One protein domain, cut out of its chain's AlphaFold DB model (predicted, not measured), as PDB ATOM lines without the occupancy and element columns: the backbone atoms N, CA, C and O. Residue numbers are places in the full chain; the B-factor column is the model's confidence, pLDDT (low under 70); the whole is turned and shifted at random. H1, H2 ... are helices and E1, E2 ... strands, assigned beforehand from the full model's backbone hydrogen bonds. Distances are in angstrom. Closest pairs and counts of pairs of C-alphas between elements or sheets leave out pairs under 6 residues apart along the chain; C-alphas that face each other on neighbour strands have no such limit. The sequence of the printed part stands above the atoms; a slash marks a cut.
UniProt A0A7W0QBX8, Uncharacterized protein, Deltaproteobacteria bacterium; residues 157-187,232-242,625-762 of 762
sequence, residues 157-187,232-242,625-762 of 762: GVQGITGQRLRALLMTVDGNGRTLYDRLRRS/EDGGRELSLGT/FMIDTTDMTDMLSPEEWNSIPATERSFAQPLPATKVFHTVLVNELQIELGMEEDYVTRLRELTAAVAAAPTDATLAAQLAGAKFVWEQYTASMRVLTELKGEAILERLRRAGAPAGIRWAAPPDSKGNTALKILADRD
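Overview. This is residues 157 to 187, 232 to 242 and 625 to 762 of the 762 residues of an uncharacterized protein of Deltaproteobacteria bacterium (UniProt A0A7W0QBX8). A ribbon of two long antiparallel strands, E3 and E4, runs through the middle, and beyond one of its ends the helical hairpin H4 and H5 makes a long arm whose tip, residues 692 to 697, stands free. H1, H7 and residues 713 to 722 of H5 pack on the ribbon, while the small antiparallel pair E1 and E5 sits by E4 and H6, with E1 nearest E4. You have 180 printed residues, with seven named helices and five named strands in the order E1 H1 H2 E2 E3 H3 E4 H4 H5 H6 E5 H7, of mixed class, helices and strands. The whole is loose, with a radius of gyration of the C-alphas of 21.5 A and spans of 65 by 52 by 35 A.

Along the chain. Find C-alpha 626 at (-2.505, -39.564, 28.574); from there E3, residues 626 to 636, runs 30.1 A, and E4, residues 662 to 671, runs back over 27.9 A. H4, residues 677 to 692, is 22.5 A long, and H5, residues 697 to 722, begins at C-alpha 697 at (-9.836, -61.291, 52.612) and runs 36.5 A. The shorter elements are E1, residues 157 to 159; H1, 163 to 170; H2, 180 to 184; E2, 236 to 238; H3, 638 to 643; H6, 725 to 734; E5, 742 to 744; and H7, 750 to 759, which ends at C-alpha 759 at (2.062, -12.438, 48.050).

Arrangement. Look first at E3 and E4, antiparallel at 161 degrees, with N 629 and O 668 within hydrogen-bond range at 2.9 A. The closest C-alphas of H1 and E4 are those of Gly 163 and Thr 663, 4.2 A apart; of H5 and E4, Leu 669 and Met 717, 6.1 A; of H7 and E3, Met 635 and Ala 754, 6.5 A. Gly 157 of E1 and Val 666 of E4 have their C-alphas 4.0 A apart, and E1 pairs antiparallel with E5, N 159 and O 742 at 2.9 A. H6 and E5 come closest at Gly 725 and Trp 743, 5.4 A between C-alphas. H2 only just touches H1 and H6, with 3 pairs of C-alphas within 8 A each; its closest to H6 are Leu 184 and Ile 728, 5.8 A. H5 touches H4 with residues 699 to 710 alone, closest at Leu 686 and Leu 703, 5.5 A, opposite ways at a tilt of 37 degrees, only just steep. H3 touches no helix, and E2 pairs with no named strand. In the seven helices every O i to N i+4 pair is within hydrogen-bond range.

Size, cuts and confidence. The two C-alphas farthest apart, Gly 175 and Thr 695, are 68.0 A apart. Residues 188 to 231 and 243 to 624 are not printed, with gaps of 18.9 A and 18.2 A between C-alphas across the cuts. Of the links printed whole, H3 to E4 is long. The mean pLDDT of the printed part is 95.4, and no printed residue is under 70.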
ATOM      1  N   GLY A 157       9.822 -29.998  36.632       98.00
ATOM      2  CA  GLY A 157      10.266 -28.764  36.003       98.00
ATOM      3  C   GLY A 157      11.735 -28.482  36.248       98.00
ATOM      4  O   GLY A 157      12.398 -29.135  37.061       98.00
ATOM      5  N   VAL A 158      12.245 -27.486  35.530       98.50
ATOM      6  CA  VAL A 158      13.608 -26.987  35.729       98.50
ATOM      7  C   VAL A 158      13.669 -26.180  37.021       98.50
ATOM      8  O   VAL A 158      12.900 -25.243  37.215       98.50
ATOM      9  N   GLN A 159      14.621 -26.517  37.886       98.00
ATOM     10  CA  GLN A 159      14.909 -25.798  39.127       98.00
ATOM     11  C   GLN A 159      16.397 -25.467  39.238       98.00
ATOM     12  O   GLN A 159      17.211 -26.007  38.490       98.00
ATOM     13  N   GLY A 160      16.761 -24.618  40.202       97.12
ATOM     14  CA  GLY A 160      18.151 -24.191  40.417       97.12
ATOM     15  C   GLY A 160      18.609 -23.090  39.453       97.12
ATOM     16  O   GLY A 160      19.803 -22.932  39.216       97.12
ATOM     17  N   ILE A 161      17.663 -22.352  38.870       97.56
ATOM     18  CA  ILE A 161      17.889 -21.215  37.976       97.56
ATOM     19  C   ILE A 161      16.794 -20.174  38.228       97.56
ATOM     20  O   ILE A 161      15.644 -20.534  38.462       97.56
ATOM     21  N   THR A 162      17.142 -18.889  38.194       96.38
ATOM     22  CA  THR A 162      16.154 -17.803  38.298       96.38
ATOM     23  C   THR A 162      15.236 -17.806  37.074       96.38
ATOM     24  O   THR A 162      15.715 -18.052  35.961       96.38
ATOM     25  N   GLY A 163      13.964 -17.437  37.244       95.81
ATOM     26  CA  GLY A 163      12.993 -17.412  36.146       95.81
ATOM     27  C   GLY A 163      13.432 -16.550  34.956       95.81
ATOM     28  O   GLY A 163      13.402 -17.010  33.819       95.81
ATOM     29  N   GLN A 164      13.961 -15.350  35.201       95.31
ATOM     30  CA  GLN A 164      14.437 -14.459  34.134       95.31
ATOM     31  C   GLN A 164      15.615 -15.037  33.341       95.31
ATOM     32  O   GLN A 164      15.609 -15.022  32.109       95.31
ATOM     33  N   ARG A 165      16.615 -15.613  34.023       97.00
ATOM     34  CA  ARG A 165      17.722 -16.299  33.339       97.00
ATOM     35  C   ARG A 165      17.223 -17.482  32.515       97.00
ATOM     36  O   ARG A 165      17.681 -17.657  31.387       97.00
ATOM     37  N   LEU A 166      16.293 -18.277  33.050       98.31
ATOM     38  CA  LEU A 166      15.681 -19.379  32.309       98.31
ATOM     39  C   LEU A 166      14.987 -18.860  31.047       98.31
ATOM     40  O   LEU A 166      15.245 -19.374  29.961       98.31
ATOM     41  N   ARG A 167      14.189 -17.797  31.165       97.88
ATOM     42  CA  ARG A 167      13.541 -17.138  30.030       97.88
ATOM     43  C   ARG A 167      14.533 -16.718  28.955       97.88
ATOM     44  O   ARG A 167      14.344 -17.048  27.788       97.88
ATOM     45  N   ALA A 168      15.598 -16.017  29.347       97.69
ATOM     46  CA  ALA A 168      16.621 -15.539  28.422       97.69
ATOM     47  C   ALA A 168      17.230 -16.692  27.613       97.69
ATOM     48  O   ALA A 168      17.391 -16.568  26.403       97.69
ATOM     49  N   LEU A 169      17.499 -17.833  28.260       98.19
ATOM     50  CA  LEU A 169      17.988 -19.040  27.592       98.19
ATOM     51  C   LEU A 169      16.949 -19.637  26.640       98.19
ATOM     52  O   LEU A 169      17.272 -19.922  25.488       98.19
ATOM     53  N   LEU A 170      15.708 -19.818  27.102       98.25
ATOM     54  CA  LEU A 170      14.632 -20.427  26.313       98.25
ATOM     55  C   LEU A 170      14.310 -19.636  25.044       98.25
ATOM     56  O   LEU A 170      13.985 -20.242  24.025       98.25
ATOM     57  N   MET A 171      14.468 -18.313  25.100       97.38
ATOM     58  CA  MET A 171      14.241 -17.393  23.986       97.38
ATOM     59  C   MET A 171      15.448 -17.238  23.048       97.38
ATOM     60  O   MET A 171      15.340 -16.524  22.053       97.38
ATOM     61  N   THR A 172      16.589 -17.889  23.316       97.00
ATOM     62  CA  THR A 172      17.718 -17.887  22.368       97.00
ATOM     63  C   THR A 172      17.328 -18.581  21.070       97.00
ATOM     64  O   THR A 172      16.699 -19.639  21.094       97.00
ATOM     65  N   VAL A 173      17.712 -17.989  19.940       96.44
ATOM     66  CA  VAL A 173      17.370 -18.464  18.596       96.44
ATOM     67  C   VAL A 173      18.623 -19.004  17.909       96.44
ATOM     68  O   VAL A 173      19.685 -18.388  17.991       96.44
ATOM     69  N   ASP A 174      18.515 -20.165  17.265       91.94
ATOM     70  CA  ASP A 174      19.606 -20.749  16.478       91.94
ATOM     71  C   ASP A 174      19.674 -20.189  15.041       91.94
ATOM     72  O   ASP A 174      18.881 -19.339  14.636       91.94
ATOM     73  N   GLY A 175      20.628 -20.675  14.241       89.62
ATOM     74  CA  GLY A 175      20.786 -20.253  12.842       89.62
ATOM     75  C   GLY A 175      19.581 -20.557  11.939       89.62
ATOM     76  O   GLY A 175      19.472 -19.965  10.869       89.62
ATOM     77  N   ASN A 176      18.662 -21.425  12.379       87.75
ATOM     78  CA  ASN A 176      17.445 -21.807  11.661       87.75
ATOM     79  C   ASN A 176      16.202 -21.054  12.162       87.75
ATOM     80  O   ASN A 176      15.081 -21.388  11.774       87.75
ATOM     81  N   GLY A 177      16.366 -20.062  13.042       93.69
ATOM     82  CA  GLY A 177      15.244 -19.293  13.573       93.69
ATOM     83  C   GLY A 177      14.437 -20.020  14.654       93.69
ATOM     84  O   GLY A 177      13.378 -19.526  15.035       93.69
ATOM     85  N   ARG A 178      14.903 -21.172  15.163       92.75
ATOM     86  CA  ARG A 178      14.194 -21.942  16.200       92.75
ATOM     87  C   ARG A 178      14.660 -21.520  17.586       92.75
ATOM     88  O   ARG A 178      15.863 -21.419  17.837       92.75
ATOM     89  N   THR A 179      13.715 -21.318  18.503       96.50
ATOM     90  CA  THR A 179      14.061 -21.020  19.898       96.50
ATOM     91  C   THR A 179      14.657 -22.250  20.591       96.50
ATOM     92  O   THR A 179      14.461 -23.396  20.168       96.50
ATOM     93  N   LEU A 180      15.378 -22.063  21.697       97.12
ATOM     94  CA  LEU A 180      15.798 -23.189  22.529       97.12
ATOM     95  C   LEU A 180      14.582 -23.962  23.058       97.12
ATOM     96  O   LEU A 180      14.614 -25.194  23.049       97.12
ATOM     97  N   TYR A 181      13.499 -23.276  23.441       97.38
ATOM     98  CA  TYR A 181      12.249 -23.935  23.828       97.38
ATOM     99  C   TYR A 181      11.703 -24.847  22.717       97.38
ATOM    100  O   TYR A 181      11.381 -26.001  23.004       97.38
ATOM    101  N   ASP A 182      11.695 -24.392  21.454       94.25
ATOM    102  CA  ASP A 182      11.240 -25.198  20.308       94.25
ATOM    103  C   ASP A 182      11.987 -26.522  20.182       94.25
ATOM    104  O   ASP A 182      11.404 -27.541  19.811       94.25
ATOM    105  N   ARG A 183      13.277 -26.513  20.521       93.19
ATOM    106  CA  ARG A 183      14.124 -27.704  20.481       93.19
ATOM    107  C   ARG A 183      13.909 -28.590  21.705       93.19
ATOM    108  O   ARG A 183      13.976 -29.806  21.575       93.19
ATOM    109  N   LEU A 184      13.678 -28.014  22.884       95.12
ATOM    110  CA  LEU A 184      13.522 -28.749  24.147       95.12
ATOM    111  C   LEU A 184      12.198 -29.515  24.248       95.12
ATOM    112  O   LEU A 184      12.162 -30.597  24.824       95.12
ATOM    113  N   ARG A 185      11.113 -28.963  23.695       93.56
ATOM    114  CA  ARG A 185       9.753 -29.510  23.848       93.56
ATOM    115  C   ARG A 185       9.504 -30.855  23.157       93.56
ATOM    116  O   ARG A 185       8.496 -31.499  23.436       93.56
ATOM    117  N   ARG A 186      10.395 -31.279  22.256       91.19
ATOM    118  CA  ARG A 186      10.323 -32.558  21.537       91.19
ATOM    119  C   ARG A 186      11.375 -33.517  22.092       91.19
ATOM    120  O   ARG A 186      12.571 -33.272  21.955       91.19
ATOM    121  N   SER A 187      10.925 -34.624  22.678       91.62
ATOM    122  CA  SER A 187      11.806 -35.687  23.168       91.62
ATOM    123  C   SER A 187      11.691 -36.919  22.274       91.62
ATOM    124  O   SER A 187      10.645 -37.565  22.257       91.62
ATOM    125  N   GLU A 232       9.995 -33.549   4.879       84.12
ATOM    126  CA  GLU A 232      11.348 -33.196   4.449       84.12
ATOM    127  C   GLU A 232      12.231 -34.444   4.345       84.12
ATOM    128  O   GLU A 232      12.873 -34.660   3.310       84.12
ATOM    129  N   ASP A 233      12.240 -35.294   5.376       85.81
ATOM    130  CA  ASP A 233      13.101 -36.482   5.417       85.81
ATOM    131  C   ASP A 233      12.380 -37.803   5.080       85.81
ATOM    132  O   ASP A 233      13.014 -38.731   4.558       85.81
ATOM    133  N   GLY A 234      11.052 -37.860   5.238       88.81
ATOM    134  CA  GLY A 234      10.222 -39.047   5.007       88.81
ATOM    135  C   GLY A 234      10.205 -40.045   6.170       88.81
ATOM    136  O   GLY A 234       9.552 -41.085   6.060       88.81
ATOM    137  N   GLY A 235      10.929 -39.779   7.257       91.06
ATOM    138  CA  GLY A 235      10.889 -40.536   8.504       91.06
ATOM    139  C   GLY A 235       9.636 -40.213   9.313       91.06
ATOM    140  O   GLY A 235       8.881 -39.304   8.982       91.06
ATOM    141  N   ARG A 236       9.364 -40.976  10.375       92.94
ATOM    142  CA  ARG A 236       8.316 -40.590  11.330       92.94
ATOM    143  C   ARG A 236       8.889 -39.642  12.367       92.94
ATOM    144  O   ARG A 236       9.983 -39.874  12.867       92.94
ATOM    145  N   GLU A 237       8.116 -38.626  12.727       91.69
ATOM    146  CA  GLU A 237       8.501 -37.682  13.769       91.69
ATOM    147  C   GLU A 237       7.324 -37.350  14.687       91.69
ATOM    148  O   GLU A 237       6.169 -37.222  14.259       91.69
ATOM    149  N   LEU A 238       7.622 -37.169  15.976       93.00
ATOM    150  CA  LEU A 238       6.661 -36.649  16.939       93.00
ATOM    151  C   LEU A 238       6.242 -35.205  16.600       93.00
ATOM    152  O   LEU A 238       6.984 -34.239  16.796       93.00
ATOM    153  N   SER A 239       5.000 -35.030  16.166       91.62
ATOM    154  CA  SER A 239       4.343 -33.741  15.970       91.62
ATOM    155  C   SER A 239       3.670 -33.257  17.254       91.62
ATOM    156  O   SER A 239       2.953 -33.995  17.933       91.62
ATOM    157  N   LEU A 240       3.866 -31.977  17.572       93.12
ATOM    158  CA  LEU A 240       3.334 -31.341  18.773       93.12
ATOM    159  C   LEU A 240       2.195 -30.391  18.401       93.12
ATOM    160  O   LEU A 240       2.353 -29.488  17.581       93.12
ATOM    161  N   GLY A 241       1.044 -30.547  19.049       93.50
ATOM    162  CA  GLY A 241       0.058 -29.476  19.118       93.50
ATOM    163  C   GLY A 241       0.599 -28.349  19.994       93.50
ATOM    164  O   GLY A 241       1.159 -28.616  21.052       93.50
ATOM    165  N   THR A 242       0.436 -27.097  19.572       93.81
ATOM    166  CA  THR A 242       0.795 -25.938  20.401       93.81
ATOM    167  C   THR A 242      -0.472 -25.218  20.833       93.81
ATOM    168  O   THR A 242      -1.268 -24.804  19.995       93.81
ATOM    169  N   PHE A 625      -5.748 -40.821  26.061       94.69
ATOM    170  CA  PHE A 625      -5.633 -41.439  27.397       94.69
ATOM    171  C   PHE A 625      -4.713 -40.640  28.325       94.69
ATOM    172  O   PHE A 625      -5.113 -40.239  29.415       94.69
ATOM    173  N   MET A 626      -3.477 -40.406  27.884       96.62
ATOM    174  CA  MET A 626      -2.505 -39.564  28.574       96.62
ATOM    175  C   MET A 626      -2.187 -38.344  27.719       96.62
ATOM    176  O   MET A 626      -1.987 -38.457  26.508       96.62
ATOM    177  N   ILE A 627      -2.109 -37.181  28.355       96.25
ATOM    178  CA  ILE A 627      -1.733 -35.920  27.723       96.25
ATOM    179  C   ILE A 627      -0.389 -35.502  28.274       96.25
ATOM    180  O   ILE A 627      -0.265 -35.188  29.455       96.25
ATOM    181  N   ASP A 628       0.603 -35.454  27.397       96.94
ATOM    182  CA  ASP A 628       1.914 -34.937  27.732       96.94
ATOM    183  C   ASP A 628       1.996 -33.470  27.324       96.94
ATOM    184  O   ASP A 628       1.783 -33.143  26.154       96.94
ATOM    185  N   THR A 629       2.284 -32.581  28.276       97.12
ATOM    186  CA  THR A 629       2.415 -31.144  28.029       97.12
ATOM    187  C   THR A 629       3.752 -30.610  28.523       97.12
ATOM    188  O   THR A 629       4.144 -30.837  29.660       97.12
ATOM    189  N   THR A 630       4.479 -29.886  27.676       97.94
ATOM    190  CA  THR A 630       5.666 -29.112  28.066       97.94
ATOM    191  C   THR A 630       5.344 -27.633  27.932       97.94
ATOM    192  O   THR A 630       5.121 -27.140  26.824       97.94
ATOM    193  N   ASP A 631       5.344 -26.923  29.051       97.75
ATOM    194  CA  ASP A 631       4.900 -25.541  29.153       97.75
ATOM    195  C   ASP A 631       6.082 -24.633  29.470       97.75
ATOM    196  O   ASP A 631       6.764 -24.823  30.479       97.75
ATOM    197  N   MET A 632       6.285 -23.624  28.625       98.12
ATOM    198  CA  MET A 632       7.007 -22.413  29.005       98.12
ATOM    199  C   MET A 632       5.969 -21.370  29.414       98.12
ATOM    200  O   MET A 632       5.113 -21.010  28.601       98.12
ATOM    201  N   THR A 633       6.050 -20.891  30.652       98.62
ATOM    202  CA  THR A 633       5.095 -19.926  31.207       98.62
ATOM    203  C   THR A 633       5.827 -18.704  31.737       98.62
ATOM    204  O   THR A 633       6.578 -18.827  32.702       98.62
ATOM    205  N   ASP A 634       5.571 -17.548  31.128       98.56
ATOM    206  CA  ASP A 634       5.984 -16.225  31.604       98.56
ATOM    207  C   ASP A 634       4.923 -15.676  32.572       98.56
ATOM    208  O   ASP A 634       3.725 -15.825  32.323       98.56
ATOM    209  N   MET A 635       5.357 -15.049  33.665       98.50
ATOM    210  CA  MET A 635       4.516 -14.514  34.741       98.50
ATOM    211  C   MET A 635       4.711 -12.998  34.870       98.50
ATOM    212  O   MET A 635       5.845 -12.518  34.836       98.50
ATOM    213  N   LEU A 636       3.606 -12.267  35.016       98.00
ATOM    214  CA  LEU A 636       3.542 -10.805  35.093       98.00
ATOM    215  C   LEU A 636       2.589 -10.383  36.214       98.00
ATOM    216  O   LEU A 636       1.558 -11.033  36.430       98.00
ATOM    217  N   SER A 637       2.906  -9.295  36.911       96.38
ATOM    218  CA  SER A 637       1.963  -8.656  37.831       96.38
ATOM    219  C   SER A 637       0.823  -7.967  37.051       96.38
ATOM    220  O   SER A 637       0.934  -7.752  35.834       96.38
ATOM    221  N   PRO A 638      -0.290  -7.594  37.706       95.12
ATOM    222  CA  PRO A 638      -1.354  -6.808  37.082       95.12
ATOM    223  C   PRO A 638      -0.849  -5.477  36.517       95.12
ATOM    224  O   PRO A 638      -1.262  -5.060  35.433       95.12
ATOM    225  N   GLU A 639       0.067  -4.814  37.214       90.56
ATOM    226  CA  GLU A 639       0.658  -3.539  36.809       90.56
ATOM    227  C   GLU A 639       1.553  -3.723  35.580       90.56
ATOM    228  O   GLU A 639       1.429  -2.982  34.601       90.56
ATOM    229  N   GLU A 640       2.412  -4.746  35.585       94.62
ATOM    230  CA  GLU A 640       3.283  -5.083  34.457       94.62
ATOM    231  C   GLU A 640       2.471  -5.408  33.209       94.62
ATOM    232  O   GLU A 640       2.699  -4.805  32.155       94.62
ATOM    233  N   TRP A 641       1.472  -6.284  33.340       96.06
ATOM    234  CA  TRP A 641       0.551  -6.623  32.259       96.06
ATOM    235  C   TRP A 641      -0.167  -5.386  31.723       96.06
ATOM    236  O   TRP A 641      -0.243  -5.185  30.509       96.06
ATOM    237  N   ASN A 642      -0.660  -4.522  32.614       95.06
ATOM    238  CA  ASN A 642      -1.383  -3.325  32.215       95.06
ATOM    239  C   ASN A 642      -0.499  -2.237  31.598       95.06
ATOM    240  O   ASN A 642      -0.995  -1.449  30.792       95.06
ATOM    241  N   SER A 643       0.800  -2.236  31.900       93.94
ATOM    242  CA  SER A 643       1.769  -1.332  31.274       93.94
ATOM    243  C   SER A 643       2.087  -1.690  29.817       93.94
ATOM    244  O   SER A 643       2.558  -0.836  29.068       93.94
ATOM    245  N   ILE A 644       1.804  -2.924  29.383       95.31
ATOM    246  CA  ILE A 644       1.959  -3.336  27.983       95.31
ATOM    247  C   ILE A 644       0.780  -2.769  27.176       95.31
ATOM    248  O   ILE A 644      -0.373  -2.972  27.575       95.31
ATOM    249  N   PRO A 645       0.992  -2.097  26.031       94.44
ATOM    250  CA  PRO A 645      -0.105  -1.655  25.172       94.44
ATOM    251  C   PRO A 645      -1.028  -2.817  24.790       94.44
ATOM    252  O   PRO A 645      -0.564  -3.896  24.434       94.44
ATOM    253  N   ALA A 646      -2.349  -2.623  24.825       90.88
ATOM    254  CA  ALA A 646      -3.307  -3.705  24.550       90.88
ATOM    255  C   ALA A 646      -3.098  -4.369  23.171       90.88
ATOM    256  O   ALA A 646      -3.314  -5.569  23.022       90.88
ATOM    257  N   THR A 647      -2.622  -3.612  22.178       88.56
ATOM    258  CA  THR A 647      -2.258  -4.109  20.839       88.56
ATOM    259  C   THR A 647      -1.041  -5.039  20.837       88.56
ATOM    260  O   THR A 647      -0.890  -5.847  19.924       88.56
ATOM    261  N   GLU A 648      -0.188  -4.944  21.856       91.75
ATOM    262  CA  GLU A 648       1.023  -5.752  22.040       91.75
ATOM    263  C   GLU A 648       0.786  -6.955  22.966       91.75
ATOM    264  O   GLU A 648       1.572  -7.900  22.967       91.75
ATOM    265  N   ARG A 649      -0.348  -7.011  23.681       92.69
ATOM    266  CA  ARG A 649      -0.762  -8.170  24.499       92.69
ATOM    267  C   ARG A 649      -1.288  -9.336  23.656       92.69
ATOM    268  O   ARG A 649      -2.193 -10.051  24.068       92.69
ATOM    269  N   SER A 650      -0.703  -9.578  22.491       91.12
ATOM    270  CA  SER A 650      -1.045 -10.691  21.600       91.12
ATOM    271  C   SER A 650       0.129 -11.662  21.471       91.12
ATOM    272  O   SER A 650       1.238 -11.353  21.899       91.12
ATOM    273  N   PHE A 651      -0.091 -12.830  20.865       93.06
ATOM    274  CA  PHE A 651       0.989 -13.779  20.558       93.06
ATOM    275  C   PHE A 651       1.749 -13.425  19.267       93.06
ATOM    276  O   PHE A 651       2.628 -14.173  18.844       93.06
ATOM    277  N   ALA A 652       1.432 -12.291  18.626       90.25
ATOM    278  CA  ALA A 652       2.174 -11.805  17.461       90.25
ATOM    279  C   ALA A 652       3.594 -11.344  17.814       90.25
ATOM    280  O   ALA A 652       4.450 -11.262  16.935       90.25
ATOM    281  N   GLN A 653       3.836 -11.022  19.087       90.25
ATOM    282  CA  GLN A 653       5.127 -10.583  19.595       90.25
ATOM    283  C   GLN A 653       5.410 -11.259  20.944       90.25
ATOM    284  O   GLN A 653       4.480 -11.486  21.726       90.25
ATOM    285  N   PRO A 654       6.678 -11.594  21.242       93.31
ATOM    286  CA  PRO A 654       7.067 -11.992  22.586       93.31
ATOM    287  C   PRO A 654       6.753 -10.887  23.595       93.31
ATOM    288  O   PRO A 654       6.841  -9.704  23.270       93.31
ATOM    289  N   LEU A 655       6.454 -11.265  24.838       95.75
ATOM    290  CA  LEU A 655       6.326 -10.279  25.910       95.75
ATOM    291  C   LEU A 655       7.657  -9.538  26.126       95.75
ATOM    292  O   LEU A 655       8.724 -10.161  26.008       95.75
ATOM    293  N   PRO A 656       7.628  -8.242  26.487       95.62
ATOM    294  CA  PRO A 656       8.836  -7.523  26.876       95.62
ATOM    295  C   PRO A 656       9.508  -8.217  28.064       95.62
ATOM    296  O   PRO A 656       8.865  -8.485  29.075       95.62
ATOM    297  N   ALA A 657      10.806  -8.517  27.949       95.00
ATOM    298  CA  ALA A 657      11.536  -9.263  28.977       95.00
ATOM    299  C   ALA A 657      11.509  -8.568  30.348       95.00
ATOM    300  O   ALA A 657      11.364  -9.236  31.362       95.00
ATOM    301  N   THR A 658      11.570  -7.236  30.349       92.44
ATOM    302  CA  THR A 658      11.538  -6.375  31.542       92.44
ATOM    303  C   THR A 658      10.184  -6.338  32.249       92.44
ATOM    304  O   THR A 658      10.062  -5.739  33.307       92.44
ATOM    305  N   LYS A 659       9.142  -6.939  31.662       94.88
ATOM    306  CA  LYS A 659       7.802  -7.044  32.260       94.88
ATOM    307  C   LYS A 659       7.509  -8.438  32.803       94.88
ATOM    308  O   LYS A 659       6.419  -8.665  33.305       94.88
ATOM    309  N   VAL A 660       8.439  -9.378  32.645       95.81
ATOM    310  CA  VAL A 660       8.282 -10.755  33.108       95.81
ATOM    311  C   VAL A 660       9.094 -10.930  34.384       95.81
ATOM    312  O   VAL A 660      10.320 -11.049  34.334       95.81
ATOM    313  N   PHE A 661       8.417 -10.980  35.530       95.31
ATOM    314  CA  PHE A 661       9.091 -11.155  36.817       95.31
ATOM    315  C   PHE A 661       9.577 -12.598  37.031       95.31
ATOM    316  O   PHE A 661      10.531 -12.835  37.775       95.31
ATOM    317  N   HIS A 662       8.945 -13.585  36.386       97.62
ATOM    318  CA  HIS A 662       9.340 -14.988  36.504       97.62
ATOM    319  C   HIS A 662       8.944 -15.815  35.277       97.62
ATOM    320  O   HIS A 662       7.943 -15.539  34.622       97.62
ATOM    321  N   THR A 663       9.702 -16.876  35.002       98.50
ATOM    322  CA  THR A 663       9.389 -17.859  33.960       98.50
ATOM    323  C   THR A 663       9.675 -19.254  34.481       98.50
ATOM    324  O   THR A 663      10.703 -19.481  35.117       98.50
ATOM    325  N   VAL A 664       8.806 -20.206  34.153       98.50
ATOM    326  CA  VAL A 664       9.011 -21.627  34.458       98.50
ATOM    327  C   VAL A 664       8.970 -22.473  33.190       98.50
ATOM    328  O   VAL A 664       8.238 -22.166  32.246       98.50
ATOM    329  N   LEU A 665       9.747 -23.558  33.191       98.50
ATOM    330  CA  LEU A 665       9.651 -24.649  32.223       98.50
ATOM    331  C   LEU A 665       9.237 -25.911  32.975       98.50
ATOM    332  O   LEU A 665      10.020 -26.438  33.770       98.50
ATOM    333  N   VAL A 666       8.019 -26.382  32.720       98.06
ATOM    334  CA  VAL A 666       7.452 -27.564  33.379       98.06
ATOM    335  C   VAL A 666       6.946 -28.563  32.349       98.06
ATOM    336  O   VAL A 666       6.411 -28.181  31.310       98.06
ATOM    337  N   ASN A 667       7.091 -29.845  32.648       98.25
ATOM    338  CA  ASN A 667       6.365 -30.914  31.988       98.25
ATOM    339  C   ASN A 667       5.250 -31.378  32.926       98.25
ATOM    340  O   ASN A 667       5.526 -31.747  34.064       98.25
ATOM    341  N   GLU A 668       4.007 -31.323  32.457       97.44
ATOM    342  CA  GLU A 668       2.854 -31.920  33.129       97.44
ATOM    343  C   GLU A 668       2.360 -33.060  32.240       97.44
ATOM    344  O   GLU A 668       1.950 -32.826  31.097       97.44
ATOM    345  N   LEU A 669       2.412 -34.283  32.755       97.50
ATOM    346  CA  LEU A 669       1.820 -35.448  32.121       97.50
ATOM    347  C   LEU A 669       0.599 -35.879  32.921       97.50
ATOM    348  O   LEU A 669       0.689 -36.129  34.117       97.50
ATOM    349  N   GLN A 670      -0.539 -35.966  32.252       96.25
ATOM    350  CA  GLN A 670      -1.841 -36.124  32.880       96.25
ATOM    351  C   GLN A 670      -2.560 -37.359  32.325       96.25
ATOM    352  O   GLN A 670      -2.517 -37.587  31.117       96.25
ATOM    353  N   ILE A 671      -3.282 -38.105  33.170       95.06
ATOM    354  CA  ILE A 671      -4.383 -38.964  32.694       95.06
ATOM    355  C   ILE A 671      -5.554 -38.046  32.339       95.06
ATOM    356  O   ILE A 671      -5.980 -37.235  33.165       95.06
ATOM    357  N   GLU A 672      -6.035 -38.128  31.099       91.94
ATOM    358  CA  GLU A 672      -7.077 -37.234  30.595       91.94
ATOM    359  C   GLU A 672      -8.314 -37.268  31.479       91.94
ATOM    360  O   GLU A 672      -8.783 -38.330  31.884       91.94
ATOM    361  N   LEU A 673      -8.861 -36.081  31.726       84.62
ATOM    362  CA  LEU A 673      -9.942 -35.889  32.680       84.62
ATOM    363  C   LEU A 673     -11.171 -36.747  32.339       84.62
ATOM    364  O   LEU A 673     -11.803 -36.561  31.293       84.62
ATOM    365  N   GLY A 674     -11.549 -37.615  33.274       86.50
ATOM    366  CA  GLY A 674     -12.624 -38.600  33.144       86.50
ATOM    367  C   GLY A 674     -12.132 -40.018  32.860       86.50
ATOM    368  O   GLY A 674     -12.865 -40.964  33.133       86.50
ATOM    369  N   MET A 675     -10.900 -40.205  32.380       90.38
ATOM    370  CA  MET A 675     -10.330 -41.546  32.181       90.38
ATOM    371  C   MET A 675      -9.869 -42.175  33.502       90.38
ATOM    372  O   MET A 675      -9.763 -43.395  33.610       90.38
ATOM    373  N   GLU A 676      -9.622 -41.360  34.528       92.31
ATOM    374  CA  GLU A 676      -9.310 -41.797  35.888       92.31
ATOM    375  C   GLU A 676     -10.543 -42.228  36.698       92.31
ATOM    376  O   GLU A 676     -10.401 -42.926  37.705       92.31
ATOM    377  N   GLU A 677     -11.746 -41.818  36.280       91.50
ATOM    378  CA  GLU A 677     -12.964 -41.864  37.098       91.50
ATOM    379  C   GLU A 677     -13.291 -43.279  37.594       91.50
ATOM    380  O   GLU A 677     -13.528 -43.476  38.791       91.50
ATOM    381  N   ASP A 678     -13.237 -44.274  36.703       94.44
ATOM    382  CA  ASP A 678     -13.505 -45.676  37.043       94.44
ATOM    383  C   ASP A 678     -12.508 -46.220  38.075       94.44
ATOM    384  O   ASP A 678     -12.886 -46.970  38.979       94.44
ATOM    385  N   TYR A 679     -11.238 -45.824  37.978       95.38
ATOM    386  CA  TYR A 679     -10.183 -46.263  38.893       95.38
ATOM    387  C   TYR A 679     -10.361 -45.634  40.273       95.38
ATOM    388  O   TYR A 679     -10.404 -46.342  41.283       95.38
ATOM    389  N   VAL A 680     -10.517 -44.309  40.321       93.81
ATOM    390  CA  VAL A 680     -10.681 -43.548  41.568       93.81
ATOM    391  C   VAL A 680     -11.966 -43.964  42.287       93.81
ATOM    392  O   VAL A 680     -11.964 -44.191  43.502       93.81
ATOM    393  N   THR A 681     -13.065 -44.138  41.551       94.50
ATOM    394  CA  THR A 681     -14.339 -44.604  42.111       94.50
ATOM    395  C   THR A 681     -14.212 -46.010  42.675       94.50
ATOM    396  O   THR A 681     -14.556 -46.223  43.839       94.50
ATOM    397  N   ARG A 682     -13.615 -46.944  41.924       96.88
ATOM    398  CA  ARG A 682     -13.403 -48.316  42.396       96.88
ATOM    399  C   ARG A 682     -12.551 -48.374  43.666       96.88
ATOM    400  O   ARG A 682     -12.883 -49.117  44.590       96.88
ATOM    401  N   LEU A 683     -11.473 -47.594  43.734       97.19
ATOM    402  CA  LEU A 683     -10.599 -47.520  44.910       97.19
ATOM    403  C   LEU A 683     -11.335 -46.996  46.144       97.19
ATOM    404  O   LEU A 683     -11.195 -47.558  47.232       97.19
ATOM    405  N   ARG A 684     -12.137 -45.943  45.978       95.88
ATOM    406  CA  ARG A 684     -12.950 -45.349  47.045       95.88
ATOM    407  C   ARG A 684     -14.003 -46.325  47.569       95.88
ATOM    408  O   ARG A 684     -14.096 -46.513  48.780       95.88
ATOM    409  N   GLU A 685     -14.737 -46.988  46.677       97.19
ATOM    410  CA  GLU A 685     -15.732 -48.009  47.038       97.19
ATOM    411  C   GLU A 685     -15.103 -49.175  47.806       97.19
ATOM    412  O   GLU A 685     -15.585 -49.550  48.875       97.19
ATOM    413  N   LEU A 686     -13.998 -49.725  47.294       98.19
ATOM    414  CA  LEU A 686     -13.295 -50.833  47.939       98.19
ATOM    415  C   LEU A 686     -12.685 -50.427  49.280       98.19
ATOM    416  O   LEU A 686     -12.725 -51.210  50.225       98.19
ATOM    417  N   THR A 687     -12.163 -49.205  49.398       98.25
ATOM    418  CA  THR A 687     -11.647 -48.681  50.671       98.25
ATOM    419  C   THR A 687     -12.757 -48.600  51.717       98.25
ATOM    420  O   THR A 687     -12.575 -49.075  52.837       98.25
ATOM    421  N   ALA A 688     -13.930 -48.073  51.348       97.62
ATOM    422  CA  ALA A 688     -15.088 -48.026  52.239       97.62
ATOM    423  C   ALA A 688     -15.590 -49.434  52.610       97.62
ATOM    424  O   ALA A 688     -15.887 -49.695  53.776       97.62
ATOM    425  N   ALA A 689     -15.635 -50.359  51.647       98.00
ATOM    426  CA  ALA A 689     -16.066 -51.737  51.876       98.00
ATOM    427  C   ALA A 689     -15.109 -52.505  52.805       98.00
ATOM    428  O   ALA A 689     -15.562 -53.171  53.734       98.00
ATOM    429  N   VAL A 690     -13.792 -52.372  52.610       98.25
ATOM    430  CA  VAL A 690     -12.777 -52.960  53.502       98.25
ATOM    431  C   VAL A 690     -12.868 -52.351  54.900       98.25
ATOM    432  O   VAL A 690     -12.780 -53.084  55.880       98.25
ATOM    433  N   ALA A 691     -13.100 -51.042  55.026       98.00
ATOM    434  CA  ALA A 691     -13.302 -50.414  56.333       98.00
ATOM    435  C   ALA A 691     -14.554 -50.951  57.055       98.00
ATOM    436  O   ALA A 691     -14.530 -51.134  58.272       98.00
ATOM    437  N   ALA A 692     -15.628 -51.244  56.315       98.12
ATOM    438  CA  ALA A 692     -16.850 -51.835  56.860       98.12
ATOM    439  C   ALA A 692     -16.708 -53.333  57.199       98.12
ATOM    440  O   ALA A 692     -17.391 -53.824  58.099       98.12
ATOM    441  N   ALA A 693     -15.826 -54.059  56.503       98.19
ATOM    442  CA  ALA A 693     -15.598 -55.495  56.672       98.19
ATOM    443  C   ALA A 693     -14.090 -55.841  56.677       98.19
ATOM    444  O   ALA A 693     -13.602 -56.522  55.774       98.19
ATOM    445  N   PRO A 694     -13.331 -55.428  57.712       97.75
ATOM    446  CA  PRO A 694     -11.863 -55.497  57.707       97.75
ATOM    447  C   PRO A 694     -11.283 -56.919  57.697       97.75
ATOM    448  O   PRO A 694     -10.106 -57.098  57.398       97.75
ATOM    449  N   THR A 695     -12.084 -57.940  58.020       97.81
ATOM    450  CA  THR A 695     -11.673 -59.355  57.993       97.81
ATOM    451  C   THR A 695     -11.997 -60.063  56.675       97.81
ATOM    452  O   THR A 695     -11.687 -61.246  56.537       97.81
ATOM    453  N   ASP A 696     -12.646 -59.394  55.717       98.12
ATOM    454  CA  ASP A 696     -12.947 -59.981  54.411       98.12
ATOM    455  C   ASP A 696     -11.701 -59.962  53.512       98.12
ATOM    456  O   ASP A 696     -11.350 -58.958  52.885       98.12
ATOM    457  N   ALA A 697     -11.030 -61.113  53.432       97.00
ATOM    458  CA  ALA A 697      -9.836 -61.291  52.612       97.00
ATOM    459  C   ALA A 697     -10.091 -61.063  51.108       97.00
ATOM    460  O   ALA A 697      -9.166 -60.688  50.386       97.00
ATOM    461  N   THR A 698     -11.324 -61.255  50.626       96.69
ATOM    462  CA  THR A 698     -11.675 -61.033  49.216       96.69
ATOM    463  C   THR A 698     -11.706 -59.545  48.904       96.69
ATOM    464  O   THR A 698     -11.105 -59.117  47.919       96.69
ATOM    465  N   LEU A 699     -12.353 -58.742  49.757       97.75
ATOM    466  CA  LEU A 699     -12.371 -57.282  49.611       97.75
ATOM    467  C   LEU A 699     -10.962 -56.693  49.733       97.75
ATOM    468  O   LEU A 699     -10.584 -55.838  48.932       97.75
ATOM    469  N   ALA A 700     -10.160 -57.193  50.676       97.81
ATOM    470  CA  ALA A 700      -8.767 -56.779  50.824       97.81
ATOM    471  C   ALA A 700      -7.935 -57.084  49.564       97.81
ATOM    472  O   ALA A 700      -7.197 -56.219  49.091       97.81
ATOM    473  N   ALA A 701      -8.092 -58.279  48.980       96.88
ATOM    474  CA  ALA A 701      -7.420 -58.652  47.736       96.88
ATOM    475  C   ALA A 701      -7.876 -57.793  46.545       96.88
ATOM    476  O   ALA A 701      -7.041 -57.362  45.752       96.88
ATOM    477  N   GLN A 702      -9.177 -57.493  46.440       98.19
ATOM    478  CA  GLN A 702      -9.702 -56.588  45.412       98.19
ATOM    479  C   GLN A 702      -9.119 -55.180  45.541       98.19
ATOM    480  O   GLN A 702      -8.712 -54.599  44.536       98.19
ATOM    481  N   LEU A 703      -9.046 -54.638  46.762       98.25
ATOM    482  CA  LEU A 703      -8.455 -53.324  47.012       98.25
ATOM    483  C   LEU A 703      -6.968 -53.304  46.651       98.25
ATOM    484  O   LEU A 703      -6.522 -52.372  45.988       98.25
ATOM    485  N   ALA A 704      -6.208 -54.328  47.045       98.38
ATOM    486  CA  ALA A 704      -4.792 -54.442  46.703       98.38
ATOM    487  C   ALA A 704      -4.571 -54.531  45.184       98.38
ATOM    488  O   ALA A 704      -3.718 -53.828  44.649       98.38
ATOM    489  N   GLY A 705      -5.372 -55.334  44.476       98.31
ATOM    490  CA  GLY A 705      -5.302 -55.446  43.020       98.31
ATOM    491  C   GLY A 705      -5.658 -54.144  42.298       98.31
ATOM    492  O   GLY A 705      -4.952 -53.741  41.376       98.31
ATOM    493  N   ALA A 706      -6.705 -53.442  42.746       98.50
ATOM    494  CA  ALA A 706      -7.084 -52.146  42.183       98.50
ATOM    495  C   ALA A 706      -6.007 -51.075  42.432       98.50
ATOM    496  O   ALA A 706      -5.693 -50.306  41.524       98.50
ATOM    497  N   LYS A 707      -5.397 -51.060  43.630       98.19
ATOM    498  CA  LYS A 707      -4.262 -50.178  43.953       98.19
ATOM    499  C   LYS A 707      -3.069 -50.455  43.056       98.19
ATOM    500  O   LYS A 707      -2.560 -49.520  42.457       98.19
ATOM    501  N   PHE A 708      -2.697 -51.723  42.888       98.25
ATOM    502  CA  PHE A 708      -1.610 -52.110  41.995       98.25
ATOM    503  C   PHE A 708      -1.825 -51.583  40.568       98.25
ATOM    504  O   PHE A 708      -0.917 -50.986  39.995       98.25
ATOM    505  N   VAL A 709      -3.026 -51.758  40.000       98.25
ATOM    506  CA  VAL A 709      -3.349 -51.268  38.647       98.25
ATOM    507  C   VAL A 709      -3.181 -49.751  38.551       98.25
ATOM    508  O   VAL A 709      -2.538 -49.255  37.627       98.25
ATOM    509  N   TRP A 710      -3.718 -49.016  39.523       96.94
ATOM    510  CA  TRP A 710      -3.610 -47.560  39.581       96.94
ATOM    511  C   TRP A 710      -2.163 -47.070  39.758       96.94
ATOM    512  O   TRP A 710      -1.725 -46.129  39.091       96.94
ATOM    513  N   GLU A 711      -1.394 -47.747  40.608       97.06
ATOM    514  CA  GLU A 711       0.030 -47.485  40.824       97.06
ATOM    515  C   GLU A 711       0.839 -47.681  39.538       97.06
ATOM    516  O   GLU A 711       1.735 -46.891  39.270       97.06
ATOM    517  N   GLN A 712       0.510 -48.664  38.689       97.81
ATOM    518  CA  GLN A 712       1.217 -48.835  37.412       97.81
ATOM    519  C   GLN A 712       0.954 -47.688  36.425       97.81
ATOM    520  O   GLN A 712       1.886 -47.244  35.750       97.81
ATOM    521  N   TYR A 713      -0.278 -47.171  36.343       97.12
ATOM    522  CA  TYR A 713      -0.575 -46.019  35.482       97.12
ATOM    523  C   TYR A 713       0.096 -44.737  35.982       97.12
ATOM    524  O   TYR A 713       0.720 -44.023  35.197       97.12
ATOM    525  N   THR A 714       0.023 -44.467  37.286       96.06
ATOM    526  CA  THR A 714       0.660 -43.284  37.888       96.06
ATOM    527  C   THR A 714       2.189 -43.367  37.856       96.06
ATOM    528  O   THR A 714       2.844 -42.381  37.519       96.06
ATOM    529  N   ALA A 715       2.776 -44.548  38.068       96.75
ATOM    530  CA  ALA A 715       4.211 -44.769  37.880       96.75
ATOM    531  C   ALA A 715       4.641 -44.571  36.420       96.75
ATOM    532  O   ALA A 715       5.679 -43.962  36.170       96.75
ATOM    533  N   SER A 716       3.833 -45.018  35.452       97.25
ATOM    534  CA  SER A 716       4.115 -44.778  34.030       97.25
ATOM    535  C   SER A 716       4.120 -43.286  33.713       97.25
ATOM    536  O   SER A 716       4.995 -42.828  32.983       97.25
ATOM    537  N   MET A 717       3.215 -42.500  34.315       97.56
ATOM    538  CA  MET A 717       3.265 -41.048  34.148       97.56
ATOM    539  C   MET A 717       4.590 -40.460  34.643       97.56
ATOM    540  O   MET A 717       5.236 -39.649  33.974       97.56
ATOM    541  N   ARG A 718       5.034 -40.902  35.816       96.88
ATOM    542  CA  ARG A 718       6.303 -40.452  36.373       96.88
ATOM    543  C   ARG A 718       7.483 -40.795  35.462       96.88
ATOM    544  O   ARG A 718       8.260 -39.903  35.140       96.88
ATOM    545  N   VAL A 719       7.571 -42.037  34.985       97.62
ATOM    546  CA  VAL A 719       8.637 -42.477  34.065       97.62
ATOM    547  C   VAL A 719       8.688 -41.600  32.814       97.62
ATOM    548  O   VAL A 719       9.747 -41.094  32.450       97.62
ATOM    549  N   LEU A 720       7.542 -41.370  32.174       97.56
ATOM    550  CA  LEU A 720       7.438 -40.552  30.961       97.56
ATOM    551  C   LEU A 720       7.886 -39.099  31.195       97.56
ATOM    552  O   LEU A 720       8.541 -38.505  30.338       97.56
ATOM    553  N   THR A 721       7.588 -38.550  32.372       97.31
ATOM    554  CA  THR A 721       8.008 -37.198  32.772       97.31
ATOM    555  C   THR A 721       9.515 -37.146  33.079       97.31
ATOM    556  O   THR A 721      10.198 -36.174  32.743       97.31
ATOM    557  N   GLU A 722      10.075 -38.198  33.685       97.50
ATOM    558  CA  GLU A 722      11.506 -38.324  34.004       97.50
ATOM    559  C   GLU A 722      12.375 -38.527  32.750       97.50
ATOM    560  O   GLU A 722      13.445 -37.924  32.647       97.50
ATOM    561  N   LEU A 723      11.894 -39.289  31.757       96.94
ATOM    562  CA  LEU A 723      12.618 -39.623  30.517       96.94
ATOM    563  C   LEU A 723      13.116 -38.402  29.728       96.94
ATOM    564  O   LEU A 723      14.088 -38.497  28.976       96.94
ATOM    565  N   LYS A 724      12.468 -37.247  29.894       95.44
ATOM    566  CA  LYS A 724      12.831 -35.991  29.219       95.44
ATOM    567  C   LYS A 724      13.916 -35.201  29.938       95.44
ATOM    568  O   LYS A 724      14.592 -34.386  29.309       95.44
ATOM    569  N   GLY A 725      14.053 -35.407  31.247       96.44
ATOM    570  CA  GLY A 725      14.806 -34.524  32.129       96.44
ATOM    571  C   GLY A 725      16.262 -34.377  31.712       96.44
ATOM    572  O   GLY A 725      16.746 -33.261  31.554       96.44
ATOM    573  N   GLU A 726      16.947 -35.491  31.465       96.12
ATOM    574  CA  GLU A 726      18.368 -35.497  31.105       96.12
ATOM    575  C   GLU A 726      18.656 -34.661  29.848       96.12
ATOM    576  O   GLU A 726      19.457 -33.725  29.900       96.12
ATOM    577  N   ALA A 727      17.933 -34.926  28.754       95.25
ATOM    578  CA  ALA A 727      18.101 -34.211  27.491       95.25
ATOM    579  C   ALA A 727      17.764 -32.714  27.618       95.25
ATOM    580  O   ALA A 727      18.425 -31.873  27.000       95.25
ATOM    581  N   ILE A 728      16.763 -32.364  28.436       97.31
ATOM    582  CA  ILE A 728      16.414 -30.966  28.717       97.31
ATOM    583  C   ILE A 728      17.556 -30.265  29.460       97.31
ATOM    584  O   ILE A 728      18.007 -29.196  29.039       97.31
ATOM    585  N   LEU A 729      18.051 -30.867  30.545       98.19
ATOM    586  CA  LEU A 729      19.113 -30.286  31.369       98.19
ATOM    587  C   LEU A 729      20.420 -30.148  30.588       98.19
ATOM    588  O   LEU A 729      21.086 -29.119  30.684       98.19
ATOM    589  N   GLU A 730      20.791 -31.152  29.798       97.44
ATOM    590  CA  GLU A 730      22.005 -31.126  28.983       97.44
ATOM    591  C   GLU A 730      21.975 -29.981  27.958       97.44
ATOM    592  O   GLU A 730      22.933 -29.213  27.843       97.44
ATOM    593  N   ARG A 731      20.848 -29.800  27.259       96.94
ATOM    594  CA  ARG A 731      20.666 -28.706  26.293       96.94
ATOM    595  C   ARG A 731      20.661 -27.332  26.961       96.94
ATOM    596  O   ARG A 731      21.259 -26.402  26.424       96.94
ATOM    597  N   LEU A 732      20.048 -27.199  28.139       98.06
ATOM    598  CA  LEU A 732      20.099 -25.960  28.921       98.06
ATOM    599  C   LEU A 732      21.527 -25.634  29.377       98.06
ATOM    600  O   LEU A 732      21.957 -24.489  29.246       98.06
ATOM    601  N   ARG A 733      22.294 -26.623  29.855       98.19
ATOM    602  CA  ARG A 733      23.709 -26.438  30.229       98.19
ATOM    603  C   ARG A 733      24.556 -26.025  29.027       98.19
ATOM    604  O   ARG A 733      25.322 -25.075  29.141       98.19
ATOM    605  N   ARG A 734      24.358 -26.652  27.860       97.00
ATOM    606  CA  ARG A 734      25.004 -26.241  26.597       97.00
ATOM    607  C   ARG A 734      24.654 -24.807  26.189       97.00
ATOM    608  O   ARG A 734      25.493 -24.125  25.614       97.00
ATOM    609  N   ALA A 735      23.453 -24.337  26.522       96.81
ATOM    610  CA  ALA A 735      23.036 -22.952  26.307       96.81
ATOM    611  C   ALA A 735      23.554 -21.966  27.380       96.81
ATOM    612  O   ALA A 735      23.326 -20.765  27.262       96.81
ATOM    613  N   GLY A 736      24.255 -22.437  28.417       97.81
ATOM    614  CA  GLY A 736      24.818 -21.594  29.475       97.81
ATOM    615  C   GLY A 736      23.954 -21.482  30.736       97.81
ATOM    616  O   GLY A 736      24.031 -20.471  31.443       97.81
ATOM    617  N   ALA A 737      23.110 -22.479  31.020       97.56
ATOM    618  CA  ALA A 737      22.502 -22.640  32.339       97.56
ATOM    619  C   ALA A 737      23.543 -23.091  33.389       97.56
ATOM    620  O   ALA A 737      24.497 -23.791  33.038       97.56
ATOM    621  N   PRO A 738      23.362 -22.750  34.682       97.50
ATOM    622  CA  PRO A 738      24.248 -23.206  35.754       97.50
ATOM    623  C   PRO A 738      24.328 -24.736  35.842       97.50
ATOM    624  O   PRO A 738      23.342 -25.429  35.607       97.50
ATOM    625  N   ALA A 739      25.469 -25.285  36.267       97.00
ATOM    626  CA  ALA A 739      25.625 -26.737  36.423       97.00
ATOM    627  C   ALA A 739      24.624 -27.349  37.428       97.00
ATOM    628  O   ALA A 739      24.184 -28.483  37.238       97.00
ATOM    629  N   GLY A 740      24.233 -26.578  38.453       97.69
ATOM    630  CA  GLY A 740      23.334 -26.991  39.537       97.69
ATOM    631  C   GLY A 740      21.847 -27.089  39.182       97.69
ATOM    632  O   GLY A 740      21.046 -27.354  40.078       97.69
ATOM    633  N   ILE A 741      21.453 -26.883  37.917       98.44
ATOM    634  CA  ILE A 741      20.054 -27.076  37.528       98.44
ATOM    635  C   ILE A 741      19.626 -28.541  37.662       98.44
ATOM    636  O   ILE A 741      20.389 -29.461  37.342       98.44
ATOM    637  N   ARG A 742      18.379 -28.749  38.094       98.19
ATOM    638  CA  ARG A 742      17.770 -30.074  38.282       98.19
ATOM    639  C   ARG A 742      16.394 -30.162  37.632       98.19
ATOM    640  O   ARG A 742      15.708 -29.152  37.496       98.19
ATOM    641  N   TRP A 743      16.007 -31.378  37.258       98.06
ATOM    642  CA  TRP A 743      14.668 -31.732  36.793       98.06
ATOM    643  C   TRP A 743      13.938 -32.394  37.958       98.06
ATOM    644  O   TRP A 743      14.293 -33.504  38.350       98.06
ATOM    645  N   ALA A 744      13.022 -31.669  38.595       98.06
ATOM    646  CA  ALA A 744      12.425 -32.091  39.861       98.06
ATOM    647  C   ALA A 744      10.997 -31.558  40.024       98.06
ATOM    648  O   ALA A 744      10.599 -30.611  39.342       98.06
ATOM    649  N   ALA A 745      10.251 -32.156  40.955       97.94
ATOM    650  CA  ALA A 745       8.903 -31.731  41.312       97.94
ATOM    651  C   ALA A 745       8.906 -30.256  41.747       97.94
ATOM    652  O   ALA A 745       9.633 -29.919  42.692       97.94
ATOM    653  N   PRO A 746       8.171 -29.355  41.063       97.06
ATOM    654  CA  PRO A 746       8.038 -27.977  41.511       97.06
ATOM    655  C   PRO A 746       7.335 -27.938  42.875       97.06
ATOM    656  O   PRO A 746       6.474 -28.778  43.130       97.06
ATOM    657  N   PRO A 747       7.682 -26.979  43.752       95.44
ATOM    658  CA  PRO A 747       7.042 -26.863  45.063       95.44
ATOM    659  C   PRO A 747       5.550 -26.525  44.953       95.44
ATOM    660  O   PRO A 747       4.787 -26.803  45.870       95.44
ATOM    661  N   ASP A 748       5.143 -25.933  43.828       96.69
ATOM    662  CA  ASP A 748       3.809 -25.404  43.601       96.69
ATOM    663  C   ASP A 748       3.388 -25.526  42.135       96.69
ATOM    664  O   ASP A 748       4.206 -25.671  41.223       96.69
ATOM    665  N   SER A 749       2.080 -25.422  41.894       96.44
ATOM    666  CA  SER A 749       1.551 -25.228  40.545       96.44
ATOM    667  C   SER A 749       2.020 -23.886  39.967       96.44
ATOM    668  O   SER A 749       2.404 -22.974  40.699       96.44
ATOM    669  N   LYS A 750       1.959 -23.724  38.640       96.31
ATOM    670  CA  LYS A 750       2.329 -22.465  37.962       96.31
ATOM    671  C   LYS A 750       1.578 -21.249  38.517       96.31
ATOM    672  O   LYS A 750       2.180 -20.204  38.731       96.31
ATOM    673  N   GLY A 751       0.278 -21.413  38.768       96.75
ATOM    674  CA  GLY A 751      -0.573 -20.379  39.353       96.75
ATOM    675  C   GLY A 751      -0.164 -20.023  40.774       96.75
ATOM    676  O   GLY A 751       0.096 -18.859  41.060       96.75
ATOM    677  N   ASN A 752      -0.030 -21.035  41.636       97.31
ATOM    678  CA  ASN A 752       0.405 -20.836  43.018       97.31
ATOM    679  C   ASN A 752       1.814 -20.251  43.104       97.31
ATOM    680  O   ASN A 752       2.058 -19.419  43.963       97.31
ATOM    681  N   THR A 753       2.721 -20.634  42.203       97.56
ATOM    682  CA  THR A 753       4.070 -20.055  42.129       97.56
ATOM    683  C   THR A 753       3.987 -18.547  41.901       97.56
ATOM    684  O   THR A 753       4.591 -17.785  42.650       97.56
ATOM    685  N   ALA A 754       3.200 -18.103  40.914       97.81
ATOM    686  CA  ALA A 754       3.027 -16.681  40.636       97.81
ATOM    687  C   ALA A 754       2.367 -15.936  41.807       97.81
ATOM    688  O   ALA A 754       2.852 -14.883  42.208       97.81
ATOM    689  N   LEU A 755       1.290 -16.497  42.371       97.56
ATOM    690  CA  LEU A 755       0.573 -15.883  43.489       97.56
ATOM    691  C   LEU A 755       1.432 -15.799  44.753       97.56
ATOM    692  O   LEU A 755       1.388 -14.775  45.412       97.56
ATOM    693  N   LYS A 756       2.235 -16.822  45.075       96.38
ATOM    694  CA  LYS A 756       3.146 -16.798  46.231       96.38
ATOM    695  C   LYS A 756       4.246 -15.758  46.072       96.38
ATOM    696  O   LYS A 756       4.447 -14.978  46.983       96.38
ATOM    697  N   ILE A 757       4.891 -15.692  44.902       94.38
ATOM    698  CA  ILE A 757       5.921 -14.671  44.644       94.38
ATOM    699  C   ILE A 757       5.350 -13.260  44.832       94.38
ATOM    700  O   ILE A 757       6.037 -12.398  45.363       94.38
ATOM    701  N   LEU A 758       4.116 -13.013  44.386       91.81
ATOM    702  CA  LEU A 758       3.474 -11.706  44.545       91.81
ATOM    703  C   LEU A 758       2.928 -11.479  45.959       91.81
ATOM    704  O   LEU A 758       2.966 -10.353  46.426       91.81
ATOM    705  N   ALA A 759       2.474 -12.522  46.652       89.88
ATOM    706  CA  ALA A 759       2.062 -12.438  48.050       89.88
ATOM    707  C   ALA A 759       3.243 -12.192  48.998       89.88
ATOM    708  O   ALA A 759       3.056 -11.544  50.011       89.88
ATOM    709  N   ASP A 760       4.438 -12.687  48.674       85.94
ATOM    710  CA  ASP A 760       5.656 -12.420  49.449       85.94
ATOM    711  C   ASP A 760       6.200 -10.996  49.201       85.94
ATOM    712  O   ASP A 760       7.026 -10.515  49.971       85.94
ATOM    713  N   ARG A 761       5.765 -10.332  48.116       81.81
ATOM    714  CA  ARG A 761       6.103  -8.934  47.778       81.81
ATOM    715  C   ARG A 761       5.096  -7.911  48.316       81.81
ATOM    716  O   ARG A 761       5.432  -6.729  48.368       81.81
ATOM    717  N   ASP A 762       3.872  -8.356  48.601       72.94
ATOM    718  CA  ASP A 762       2.735  -7.559  49.087       72.94
ATOM    719  C   ASP A 762       2.671  -7.595  50.621       72.94
ATOM    720  O   ASP A 762       2.409  -6.528  51.225       72.94
TER     721      ASP A 762